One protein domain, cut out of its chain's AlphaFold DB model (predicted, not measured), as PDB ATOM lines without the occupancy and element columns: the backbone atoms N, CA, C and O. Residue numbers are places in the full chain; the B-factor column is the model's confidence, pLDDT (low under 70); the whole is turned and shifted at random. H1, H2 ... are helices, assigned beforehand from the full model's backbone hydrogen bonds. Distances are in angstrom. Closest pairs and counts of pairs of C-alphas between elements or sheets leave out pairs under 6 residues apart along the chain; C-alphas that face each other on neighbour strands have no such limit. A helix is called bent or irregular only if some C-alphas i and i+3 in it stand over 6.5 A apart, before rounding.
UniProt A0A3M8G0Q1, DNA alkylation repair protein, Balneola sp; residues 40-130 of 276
ATOM      1  N   GLU A  40     143.330 170.307 171.485       91.00
ATOM      2  CA  GLU A  40     142.442 170.703 172.590       91.00
ATOM      3  C   GLU A  40     143.085 171.799 173.444       91.00
ATOM      4  O   GLU A  40     144.164 171.597 174.000       91.00
ATOM      5  N   ILE A  41     142.361 172.901 173.665       92.31
ATOM      6  CA  ILE A  41     142.697 173.884 174.701       92.31
ATOM      7  C   ILE A  41     141.933 173.513 175.971       92.31
ATOM      8  O   ILE A  41     140.718 173.711 176.095       92.31
ATOM      9  N   SER A  42     142.659 172.972 176.947       92.12
ATOM     10  CA  SER A  42     142.070 172.423 178.177       92.12
ATOM     11  C   SER A  42     142.351 173.255 179.431       92.12
ATOM     12  O   SER A  42     141.735 173.012 180.475       92.12
ATOM     13  N   ARG A  43     143.259 174.244 179.357       95.06
ATOM     14  CA  ARG A  43     143.753 175.006 180.518       95.06
ATOM     15  C   ARG A  43     143.405 176.487 180.433       95.06
ATOM     16  O   ARG A  43     143.533 177.120 179.390       95.06
ATOM     17  N   LYS A  44     143.074 177.079 181.586       94.69
ATOM     18  CA  LYS A  44     142.786 178.520 181.682       94.69
ATOM     19  C   LYS A  44     144.004 179.400 181.359       94.69
ATOM     20  O   LYS A  44     143.835 180.494 180.845       94.69
ATOM     21  N   SER A  45     145.224 178.958 181.662       96.81
ATOM     22  CA  SER A  45     146.441 179.717 181.330       96.81
ATOM     23  C   SER A  45     146.686 179.805 179.824       96.81
ATOM     24  O   SER A  45     147.122 180.839 179.334       96.81
ATOM     25  N   GLU A  46     146.375 178.735 179.100       96.88
ATOM     26  CA  GLU A  46     146.523 178.658 177.649       96.88
ATOM     27  C   GLU A  46     145.484 179.529 176.947       96.88
ATOM     28  O   GLU A  46     145.865 180.423 176.202       96.88
ATOM     29  N   ILE A  47     144.194 179.376 177.284       97.31
ATOM     30  CA  ILE A  47     143.142 180.208 176.680       97.31
ATOM     31  C   ILE A  47     143.365 181.703 176.946       97.31
ATOM     32  O   ILE A  47     143.080 182.525 176.086       97.31
ATOM     33  N   LYS A  48     143.911 182.064 178.118       98.00
ATOM     34  CA  LYS A  48     144.291 183.448 178.428       98.00
ATOM     35  C   LYS A  48     145.349 183.967 177.465       98.00
ATOM     36  O   LYS A  48     145.169 185.046 176.925       98.00
ATOM     37  N   ARG A  49     146.422 183.203 177.243       98.00
ATOM     38  CA  ARG A  49     147.488 183.585 176.310       98.00
ATOM     39  C   ARG A  49     146.935 183.778 174.899       98.00
ATOM     40  O   ARG A  49     147.194 184.809 174.296       98.00
ATOM     41  N   GLU A  50     146.147 182.822 174.405       98.19
ATOM     42  CA  GLU A  50     145.547 182.926 173.069       98.19
ATOM     43  C   GLU A  50     144.619 184.138 172.949       98.19
ATOM     44  O   GLU A  50     144.612 184.823 171.928       98.19
ATOM     45  N   LEU A  51     143.864 184.437 174.007       98.00
ATOM     46  CA  LEU A  51     142.964 185.579 174.035       98.00
ATOM     47  C   LEU A  51     143.710 186.922 174.069       98.00
ATOM     48  O   LEU A  51     143.270 187.854 173.400       98.00
ATOM     49  N   GLU A  52     144.840 187.029 174.778       98.38
ATOM     50  CA  GLU A  52     145.686 188.233 174.727       98.38
ATOM     51  C   GLU A  52     146.203 188.499 173.308       98.38
ATOM     52  O   GLU A  52     146.112 189.623 172.828       98.38
ATOM     53  N   GLU A  53     146.653 187.465 172.593       98.12
ATOM     54  CA  GLU A  53     147.068 187.592 171.186       98.12
ATOM     55  C   GLU A  53     145.913 188.037 170.273       98.12
ATOM     56  O   GLU A  53     146.107 188.811 169.328       98.12
ATOM     57  N   CYS A  54     144.688 187.587 170.564       98.38
ATOM     58  CA  CYS A  54     143.506 188.077 169.862       98.38
ATOM     59  C   CYS A  54     143.324 189.576 170.125       98.38
ATOM     60  O   CYS A  54     143.201 190.339 169.172       98.38
ATOM     61  N   PHE A  55     143.383 190.031 171.379       98.50
ATOM     62  CA  PHE A  55     143.245 191.456 171.697       98.50
ATOM     63  C   PHE A  55     144.355 192.329 171.101       98.50
ATOM     64  O   PHE A  55     144.049 193.406 170.597       98.50
ATOM     65  N   SER A  56     145.598 191.852 171.033       98.06
ATOM     66  CA  SER A  56     146.660 192.535 170.277       98.06
ATOM     67  C   SER A  56     146.275 192.735 168.803       98.06
ATOM     68  O   SER A  56     146.575 193.766 168.204       98.06
ATOM     69  N   SER A  57     145.554 191.774 168.213       97.75
ATOM     70  CA  SER A  57     145.045 191.882 166.838       97.75
ATOM     71  C   SER A  57     143.898 192.892 166.709       97.75
ATOM     72  O   SER A  57     143.781 193.534 165.668       97.75
ATOM     73  N   LEU A  58     143.086 193.078 167.760       97.38
ATOM     74  CA  LEU A  58     142.072 194.139 167.813       97.38
ATOM     75  C   LEU A  58     142.727 195.525 167.790       97.38
ATOM     76  O   LEU A  58     142.294 196.394 167.039       97.38
ATOM     77  N   GLU A  59     143.785 195.719 168.578       95.38
ATOM     78  CA  GLU A  59     144.518 196.989 168.649       95.38
ATOM     79  C   GLU A  59     145.233 197.321 167.331       95.38
ATOM     80  O   GLU A  59     145.254 198.477 166.909       95.38
ATOM     81  N   ALA A  60     145.793 196.310 166.664       95.81
ATOM     82  CA  ALA A  60     146.558 196.497 165.434       95.81
ATOM     83  C   ALA A  60     145.694 196.606 164.164       95.81
ATOM     84  O   ALA A  60     146.069 197.321 163.235       95.81
ATOM     85  N   GLY A  61     144.572 195.880 164.094       93.69
ATOM     86  CA  GLY A  61     143.802 195.696 162.857       93.69
ATOM     87  C   GLY A  61     142.283 195.784 163.009       93.69
ATOM     88  O   GLY A  61     141.554 195.501 162.058       93.69
ATOM     89  N   GLY A  62     141.785 196.187 164.180       97.12
ATOM     90  CA  GLY A  62     140.358 196.361 164.433       97.12
ATOM     91  C   GLY A  62     139.578 195.045 164.530       97.12
ATOM     92  O   GLY A  62     140.134 193.958 164.702       97.12
ATOM     93  N   ILE A  63     138.249 195.157 164.457       97.44
ATOM     94  CA  ILE A  63     137.316 194.056 164.744       97.44
ATOM     95  C   ILE A  63     137.478 192.886 163.764       97.44
ATOM     96  O   ILE A  63     137.388 191.730 164.177       97.44
ATOM     97  N   ASP A  64     137.766 193.159 162.489       96.44
ATOM     98  CA  ASP A  64     137.986 192.112 161.486       96.44
ATOM     99  C   ASP A  64     139.206 191.243 161.827       96.44
ATOM    100  O   ASP A  64     139.122 190.012 161.824       96.44
ATOM    101  N   SER A  65     140.333 191.868 162.187       97.44
ATOM    102  CA  SER A  65     141.529 191.143 162.628       97.44
ATOM    103  C   SER A  65     141.301 190.404 163.944       97.44
ATOM    104  O   SER A  65     141.769 189.276 164.098       97.44
ATOM    105  N   PHE A  66     140.538 190.994 164.867       98.06
ATOM    106  CA  PHE A  66     140.154 190.339 166.114       98.06
ATOM    107  C   PHE A  66     139.341 189.061 165.875       98.06
ATOM    108  O   PHE A  66     139.690 188.001 166.395       98.06
ATOM    109  N   ALA A  67     138.285 189.137 165.062       96.75
ATOM    110  CA  ALA A  67     137.433 187.991 164.759       96.75
ATOM    111  C   ALA A  67     138.218 186.876 164.050       96.75
ATOM    112  O   ALA A  67     138.123 185.711 164.442       96.75
ATOM    113  N   ALA A  68     139.064 187.230 163.076       95.94
ATOM    114  CA  ALA A  68     139.945 186.274 162.407       95.94
ATOM    115  C   ALA A  68     140.897 185.572 163.396       95.94
ATOM    116  O   ALA A  68     141.041 184.348 163.349       95.94
ATOM    117  N   ALA A  69     141.489 186.321 164.332       97.44
ATOM    118  CA  ALA A  69     142.358 185.765 165.365       97.44
ATOM    119  C   ALA A  69     141.601 184.821 166.314       97.44
ATOM    120  O   ALA A  69     142.085 183.721 166.583       97.44
ATOM    121  N   ILE A  70     140.390 185.187 166.756       97.44
ATOM    122  CA  ILE A  70     139.533 184.317 167.580       97.44
ATOM    123  C   ILE A  70     139.226 183.009 166.843       97.44
ATOM    124  O   ILE A  70     139.331 181.929 167.432       97.44
ATOM    125  N   HIS A  71     138.890 183.074 165.552       94.88
ATOM    126  CA  HIS A  71     138.657 181.867 164.764       94.88
ATOM    127  C   HIS A  71     139.896 180.981 164.696       94.88
ATOM    128  O   HIS A  71     139.815 179.788 164.982       94.88
ATOM    129  N   GLN A  72     141.043 181.564 164.357       94.50
ATOM    130  CA  GLN A  72     142.275 180.818 164.140       94.50
ATOM    131  C   GLN A  72     142.869 180.239 165.427       94.50
ATOM    132  O   GLN A  72     143.444 179.155 165.376       94.50
ATOM    133  N   ARG A  73     142.772 180.955 166.551       95.56
ATOM    134  CA  ARG A  73     143.467 180.611 167.803       95.56
ATOM    135  C   ARG A  73     142.586 179.934 168.842       95.56
ATOM    136  O   ARG A  73     143.107 179.292 169.745       95.56
ATOM    137  N   ILE A  74     141.267 180.105 168.756       95.94
ATOM    138  CA  ILE A  74     140.333 179.595 169.766       95.94
ATOM    139  C   ILE A  74     139.306 178.659 169.134       95.94
ATOM    140  O   ILE A  74     139.163 177.526 169.582       95.94
ATOM    141  N   LEU A  75     138.579 179.105 168.106       94.19
ATOM    142  CA  LEU A  75     137.441 178.339 167.574       94.19
ATOM    143  C   LEU A  75     137.839 177.195 166.631       94.19
ATOM    144  O   LEU A  75     137.028 176.304 166.387       94.19
ATOM    145  N   SER A  76     139.077 177.189 166.144       92.19
ATOM    146  CA  SER A  76     139.698 176.074 165.417       92.19
ATOM    147  C   SER A  76     140.133 174.921 166.332       92.19
ATOM    148  O   SER A  76     140.549 173.880 165.834       92.19
ATOM    149  N   TYR A  77     140.029 175.082 167.655       92.50
ATOM    150  CA  TYR A  77     140.417 174.089 168.652       92.50
ATOM    151  C   TYR A  77     139.195 173.521 169.370       92.50
ATOM    152  O   TYR A  77     138.138 174.150 169.482       92.50
ATOM    153  N   LYS A  78     139.350 172.332 169.955       92.56
ATOM    154  CA  LYS A  78     138.370 171.831 170.920       92.56
ATOM    155  C   LYS A  78     138.562 172.579 172.237       92.56
ATOM    156  O   LYS A  78     139.560 172.389 172.924       92.56
ATOM    157  N   VAL A  79     137.592 173.412 172.611       94.50
ATOM    158  CA  VAL A  79     137.649 174.218 173.841       94.50
ATOM    159  C   VAL A  79     136.447 173.917 174.730       94.50
ATOM    160  O   VAL A  79     135.300 173.891 174.282       94.50
ATOM    161  N   LYS A  80     136.690 173.697 176.026       93.69
ATOM    162  CA  LYS A  80     135.609 173.464 176.996       93.69
ATOM    163  C   LYS A  80     134.760 174.724 177.166       93.69
ATOM    164  O   LYS A  80     135.295 175.821 177.309       93.69
ATOM    165  N   PHE A  81     133.440 174.559 177.256       95.00
ATOM    166  CA  PHE A  81     132.496 175.680 177.373       95.00
ATOM    167  C   PHE A  81     132.830 176.680 178.491       95.00
ATOM    168  O   PHE A  81     132.785 177.869 178.199       95.00
ATOM    169  N   PRO A  82     133.248 176.284 179.714       96.38
ATOM    170  CA  PRO A  82     133.634 177.259 180.738       96.38
ATOM    171  C   PRO A  82     134.802 178.175 180.331       96.38
ATOM    172  O   PRO A  82     134.877 179.313 180.785       96.38
ATOM    173  N   LEU A  83     135.715 177.698 179.478       97.88
ATOM    174  CA  LEU A  83     136.817 178.511 178.957       97.88
ATOM    175  C   LEU A  83     136.336 179.463 177.854       97.88
ATOM    176  O   LEU A  83     136.760 180.612 177.825       97.88
ATOM    177  N   LEU A  84     135.404 179.029 177.004       98.06
ATOM    178  CA  LEU A  84     134.760 179.911 176.021       98.06
ATOM    179  C   LEU A  84     133.898 180.982 176.703       98.06
ATOM    180  O   LEU A  84     133.933 182.144 176.323       98.06
ATOM    181  N   GLU A  85     133.163 180.624 177.753       98.06
ATOM    182  CA  GLU A  85     132.398 181.586 178.549       98.06
ATOM    183  C   GLU A  85     133.313 182.613 179.222       98.06
ATOM    184  O   GLU A  85     132.973 183.793 179.266       98.06
ATOM    185  N   TYR A  86     134.494 182.190 179.683       98.31
ATOM    186  CA  TYR A  86     135.532 183.110 180.142       98.31
ATOM    187  C   TYR A  86     135.964 184.074 179.025       98.31
ATOM    188  O   TYR A  86     135.970 185.278 179.248       98.31
ATOM    189  N   CYS A  87     136.237 183.591 177.809       98.56
ATOM    190  CA  CYS A  87     136.567 184.476 176.686       98.56
ATOM    191  C   CYS A  87     135.451 185.486 176.388       98.56
ATOM    192  O   CYS A  87     135.729 186.669 176.220       98.56
ATOM    193  N   GLY A  88     134.186 185.055 176.372       98.44
ATOM    194  CA  GLY A  88     133.049 185.957 176.167       98.44
ATOM    195  C   GLY A  88     132.931 187.037 177.251       98.44
ATOM    196  O   GLY A  88     132.587 188.177 176.944       98.44
ATOM    197  N   GLN A  89     133.249 186.702 178.508       98.56
ATOM    198  CA  GLN A  89     133.307 187.671 179.612       98.56
ATOM    199  C   GLN A  89     134.409 188.709 179.403       98.56
ATOM    200  O   GLN A  89     134.150 189.903 179.529       98.56
ATOM    201  N   GLU A  90     135.613 188.263 179.054       98.62
ATOM    202  CA  GLU A  90     136.750 189.151 178.799       98.62
ATOM    203  C   GLU A  90     136.500 190.071 177.595       98.62
ATOM    204  O   GLU A  90     136.820 191.256 177.663       98.62
ATOM    205  N   ILE A  91     135.862 189.570 176.526       98.44
ATOM    206  CA  ILE A  91     135.445 190.389 175.374       98.44
ATOM    207  C   ILE A  91     134.528 191.520 175.833       98.44
ATOM    208  O   ILE A  91     134.806 192.683 175.561       98.44
ATOM    209  N   VAL A  92     133.469 191.205 176.581       98.12
ATOM    210  CA  VAL A  92     132.529 192.226 177.071       98.12
ATOM    211  C   VAL A  92     133.197 193.210 178.035       98.12
ATOM    212  O   VAL A  92     132.812 194.376 178.070       98.12
ATOM    213  N   HIS A  93     134.185 192.760 178.811       97.81
ATOM    214  CA  HIS A  93     134.888 193.604 179.775       97.81
ATOM    215  C   HIS A  93     135.868 194.588 179.123       97.81
ATOM    216  O   HIS A  93     136.010 195.711 179.605       97.81
ATOM    217  N   ARG A  94     136.555 194.170 178.055       97.88
ATOM    218  CA  ARG A  94     137.639 194.943 177.428       97.88
ATOM    219  C   ARG A  94     137.202 195.737 176.203       97.88
ATOM    220  O   ARG A  94     137.820 196.751 175.896       97.88
ATOM    221  N   VAL A  95     136.169 195.277 175.504       97.75
ATOM    222  CA  VAL A  95     135.657 195.921 174.291       97.75
ATOM    223  C   VAL A  95     134.519 196.874 174.636       97.75
ATOM    224  O   VAL A  95     133.733 196.614 175.553       97.75
ATOM    225  N   LYS A  96     134.396 197.970 173.885       96.62
ATOM    226  CA  LYS A  96     133.329 198.947 174.099       96.62
ATOM    227  C   LYS A  96     131.945 198.357 173.769       96.62
ATOM    228  O   LYS A  96     131.826 197.581 172.818       96.62
ATOM    229  N   PRO A  97     130.881 198.721 174.512       96.44
ATOM    230  CA  PRO A  97     129.523 198.206 174.298       96.44
ATOM    231  C   PRO A  97     128.991 198.280 172.862       96.44
ATOM    232  O   PRO A  97     128.278 197.373 172.419       96.44
ATOM    233  N   GLU A  98     129.324 199.353 172.149       95.81
ATOM    234  CA  GLU A  98     128.926 199.613 170.766       95.81
ATOM    235  C   GLU A  98     129.535 198.621 169.761       95.81
ATOM    236  O   GLU A  98     128.922 198.342 168.733       95.81
ATOM    237  N   GLU A  99     130.679 198.017 170.082       97.25
ATOM    238  CA  GLU A  99     131.409 197.095 169.200       97.25
ATOM    239  C   GLU A  99     131.015 195.626 169.435       97.25
ATOM    240  O   GLU A  99     131.290 194.758 168.607       97.25
ATOM    241  N   HIS A 100     130.344 195.304 170.551       98.06
ATOM    242  CA  HIS A 100     130.064 193.909 170.918       98.06
ATOM    243  C   HIS A 100     129.231 193.159 169.873       98.06
ATOM    244  O   HIS A 100     129.468 191.977 169.635       98.06
ATOM    245  N   LEU A 101     128.236 193.818 169.270       97.75
ATOM    246  CA  LEU A 101     127.403 193.175 168.252       97.75
ATOM    247  C   LEU A 101     128.123 193.033 166.929       97.75
ATOM    248  O   LEU A 101     127.929 192.022 166.266       97.75
ATOM    249  N   GLU A 102     128.955 194.002 166.560       97.25
ATOM    250  CA  GLU A 102     129.783 193.880 165.369       97.25
ATOM    251  C   GLU A 102     130.737 192.690 165.508       97.25
ATOM    252  O   GLU A 102     130.813 191.869 164.599       97.25
ATOM    253  N   ILE A 103     131.349 192.508 166.684       97.19
ATOM    254  CA  ILE A 103     132.119 191.296 166.994       97.19
ATOM    255  C   ILE A 103     131.260 190.043 166.818       97.19
ATOM    256  O   ILE A 103     131.709 189.103 166.169       97.19
ATOM    257  N   CYS A 104     130.036 190.000 167.356       97.06
ATOM    258  CA  CYS A 104     129.159 188.843 167.151       97.06
ATOM    259  C   CYS A 104     128.895 188.572 165.661       97.06
ATOM    260  O   CYS A 104     129.031 187.427 165.248       97.06
ATOM    261  N   GLU A 105     128.591 189.591 164.851       95.50
ATOM    262  CA  GLU A 105     128.377 189.420 163.403       95.50
ATOM    263  C   GLU A 105     129.647 188.954 162.669       95.50
ATOM    264  O   GLU A 105     129.562 188.194 161.708       95.50
ATOM    265  N   LYS A 106     130.839 189.377 163.102       95.12
ATOM    266  CA  LYS A 106     132.102 188.927 162.494       95.12
ATOM    267  C   LYS A 106     132.507 187.525 162.926       95.12
ATOM    268  O   LYS A 106     133.190 186.842 162.171       95.12
ATOM    269  N   LEU A 107     132.084 187.099 164.115       92.69
ATOM    270  CA  LEU A 107     132.238 185.719 164.562       92.69
ATOM    271  C   LEU A 107     131.240 184.786 163.872       92.69
ATOM    272  O   LEU A 107     131.554 183.613 163.693       92.69
ATOM    273  N   THR A 108     130.056 185.279 163.481       85.94
ATOM    274  CA  THR A 108     129.098 184.454 162.741       85.94
ATOM    275  C   THR A 108     129.652 184.041 161.384       85.94
ATOM    276  O   THR A 108     129.967 184.886 160.551       85.94
ATOM    277  N   GLY A 109     129.741 182.732 161.138       71.62
ATOM    278  CA  GLY A 109     130.097 182.202 159.815       71.62
ATOM    279  C   GLY A 109     130.986 180.965 159.820       71.62
ATOM    280  O   GLY A 109     131.010 180.247 158.823       71.62
ATOM    281  N   SER A 110     131.662 180.658 160.933       66.12
ATOM    282  CA  SER A 110     132.453 179.422 161.042       66.12
ATOM    283  C   SER A 110     131.601 178.188 161.337       66.12
ATOM    284  O   SER A 110     132.076 177.065 161.180       66.12
ATOM    285  N   GLN A 111     130.346 178.397 161.763       75.06
ATOM    286  CA  GLN A 111     129.377 177.351 162.113       75.06
ATOM    287  C   GLN A 111     129.910 176.377 163.176       75.06
ATOM    288  O   GLN A 111     129.496 175.221 163.255       75.06
ATOM    289  N   THR A 112     130.838 176.833 164.025       87.19
ATOM    290  CA  THR A 112     131.387 175.999 165.096       87.19
ATOM    291  C   THR A 112     130.483 176.026 166.326       87.19
ATOM    292  O   THR A 112     129.831 177.019 166.654       87.19
ATOM    293  N   ILE A 113     130.472 174.931 167.089       91.50
ATOM    294  CA  ILE A 113     129.774 174.887 168.383       91.50
ATOM    295  C   ILE A 113     130.332 175.965 169.331       91.50
ATOM    296  O   ILE A 113     129.572 176.597 170.064       91.50
ATOM    297  N   GLY A 114     131.651 176.197 169.304       93.56
ATOM    298  CA  GLY A 114     132.311 177.162 170.183       93.56
ATOM    299  C   GLY A 114     131.920 178.617 169.913       93.56
ATOM    300  O   GLY A 114     131.735 179.384 170.860       93.56
ATOM    301  N   GLU A 115     131.710 178.980 168.646       94.69
ATOM    302  CA  GLU A 115     131.227 180.300 168.224       94.69
ATOM    303  C   GLU A 115     129.898 180.647 168.909       94.69
ATOM    304  O   GLU A 115     129.760 181.696 169.540       94.69
ATOM    305  N   ASN A 116     128.950 179.709 168.893       95.62
ATOM    306  CA  ASN A 116     127.635 179.879 169.510       95.62
ATOM    307  C   ASN A 116     127.717 180.080 171.034       95.62
ATOM    308  O   ASN A 116     126.907 180.805 171.617       95.62
ATOM    309  N   VAL A 117     128.708 179.469 171.695       97.00
ATOM    310  CA  VAL A 117     128.962 179.669 173.132       97.00
ATOM    311  C   VAL A 117     129.489 181.079 173.402       97.00
ATOM    312  O   VAL A 117     129.020 181.720 174.348       97.00
ATOM    313  N   LEU A 118     130.421 181.580 172.580       97.31
ATOM    314  CA  LEU A 118     130.932 182.952 172.687       97.31
ATOM    315  C   LEU A 118     129.816 183.971 172.467       97.31
ATOM    316  O   LEU A 118     129.563 184.793 173.348       97.31
ATOM    317  N   ILE A 119     129.104 183.866 171.343       97.75
ATOM    318  CA  ILE A 119     128.005 184.768 170.980       97.75
ATOM    319  C   ILE A 119     126.924 184.754 172.064       97.75
ATOM    320  O   ILE A 119     126.550 185.807 172.580       97.75
ATOM    321  N   GLY A 120     126.469 183.570 172.486       98.31
ATOM    322  CA  GLY A 120     125.472 183.447 173.549       98.31
ATOM    323  C   GLY A 120     125.935 184.062 174.874       98.31
ATOM    324  O   GLY A 120     125.130 184.637 175.604       98.31
ATOM    325  N   THR A 121     127.232 183.994 175.186       98.75
ATOM    326  CA  THR A 121     127.797 184.611 176.396       98.75
ATOM    327  C   THR A 121     127.857 186.131 176.296       98.75
ATOM    328  O   THR A 121     127.466 186.804 177.250       98.75
ATOM    329  N   ILE A 122     128.294 186.671 175.157       98.69
ATOM    330  CA  ILE A 122     128.337 188.117 174.911       98.69
ATOM    331  C   ILE A 122     126.920 188.692 175.007       98.69
ATOM    332  O   ILE A 122     126.674 189.589 175.811       98.69
ATOM    333  N   LEU A 123     125.955 188.115 174.281       98.75
ATOM    334  CA  LEU A 123     124.558 188.560 174.313       98.75
ATOM    335  C   LEU A 123     123.950 188.478 175.716       98.75
ATOM    336  O   LEU A 123     123.275 189.411 176.145       98.75
ATOM    337  N   LYS A 124     124.231 187.404 176.467       98.56
ATOM    338  CA  LYS A 124     123.811 187.264 177.870       98.56
ATOM    339  C   LYS A 124     124.294 188.435 178.729       98.56
ATOM    340  O   LYS A 124     123.520 188.984 179.508       98.56
ATOM    341  N   LEU A 125     125.568 188.806 178.618       98.44
ATOM    342  CA  LEU A 125     126.151 189.876 179.432       98.44
ATOM    343  C   LEU A 125     125.675 191.268 178.990       98.44
ATOM    344  O   LEU A 125     125.555 192.165 179.820       98.44
ATOM    345  N   ARG A 126     125.314 191.431 177.711       98.06
ATOM    346  CA  ARG A 126     124.727 192.667 177.172       98.06
ATOM    347  C   ARG A 126     123.271 192.906 177.564       98.06
ATOM    348  O   ARG A 126     122.796 194.025 177.383       98.06
ATOM    349  N   LEU A 127     122.564 191.925 178.134       98.06
ATOM    350  CA  LEU A 127     121.148 192.077 178.512       98.06
ATOM    351  C   LEU A 127     120.896 193.284 179.431       98.06
ATOM    352  O   LEU A 127     119.860 193.928 179.305       98.06
ATOM    353  N   GLY A 128     121.833 193.596 180.335       95.94
ATOM    354  CA  GLY A 128     121.733 194.758 181.227       95.94
ATOM    355  C   GLY A 128     122.009 196.106 180.550       95.94
ATOM    356  O   GLY A 128     121.607 197.137 181.078       95.94
ATOM    357  N   LEU A 129     122.675 196.103 179.391       95.81
ATOM    358  CA  LEU A 129     122.961 197.301 178.596       95.81
ATOM    359  C   LEU A 129     121.830 197.573 177.605       95.81
ATOM    360  O   LEU A 129     121.312 198.682 177.530       95.81
ATOM    361  N   ASN A 130     121.435 196.543 176.856       97.38
ATOM    362  CA  ASN A 130     120.339 196.613 175.902       97.38
ATOM    363  C   ASN A 130     119.666 195.242 175.767       97.38
ATOM    364  O   ASN A 130     120.129 194.359 175.036       97.38
TER     365      ASN A 130
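AT A GLANCE: This is residues 40 to 130 of the 276 residues of the protein "DNA alkylation repair protein" of Balneola sp (UniProt A0A3M8G0Q1). A long helix, H1, folds back on itself into two arms, H1a and H1b, side by side, and H2 and H4 cross each other on the other side of a compact all-helix body. The short H3 packs between H1b and H4, and the contacts run round in a ring from H1a through H1b, H3, H4 and H2 back to H1a. The printed part has 91 residues with four named helices, in the order H1, H2, H3, H4, and no named strand. The radius of gyration of the C-alphas is 11.8 A, and the spans are 34 by 27 by 24 A.

IN THESE COORDINATES: H1, residues 44 to 75, was assigned as one helix by its hydrogen bonds but is bent, with C-alphas 60 and 63 9.6 A apart. Arm H1a, residues 44 to 60, begins at C-alpha 44 (142.786, 178.520, 181.682) and is 24.5 A long; arm H1b, residues 63 to 75, is 16.0 A. H2, residues 81 to 94, is 19.9 A, and H3, residues 100 to 107, is 10.6 A. H4, residues 113 to 126, is 20.5 A and ends at C-alpha 126 (124.727, 192.667, 177.172).

HOW THE PARTS SIT: H1a and H1b touch, opposite ways at a shallow tilt of 21 degrees, closest at the C-alphas of Leu 58 and Phe 66, 4.6 A. Residues 44 to 51 of H1a touch residues 83 to 87 of H2, the same way at 36 degrees, only just a steep tilt; the closest C-alphas, of Lys 44 and Leu 83, are 6.6 A apart. H2 and H4 touch at a steep tilt of 43 degrees, closest at the C-alphas of Gly 88 and Leu 118, 5.1 A. H3 and H4 form a helical hairpin at 9 degrees, with the C-alphas of Cys 104 and Ile 119 closest at 5.7 A. H1b touches H3 at a steep tilt of 59 degrees, closest at the C-alphas of Ala 67 and Leu 107, 5.7 A. H1a is apart from H3 and H4. Every O i to N i+4 pair is within hydrogen-bond range in H1a, H1b, H2, H3 and H4.

THE WHOLE: The C-alphas of Glu 40 and Asn 130, the two farthest apart, are 34.2 A apart. The printed part has no cut, and its three links are tight. Residue 110 alone has a pLDDT under 70.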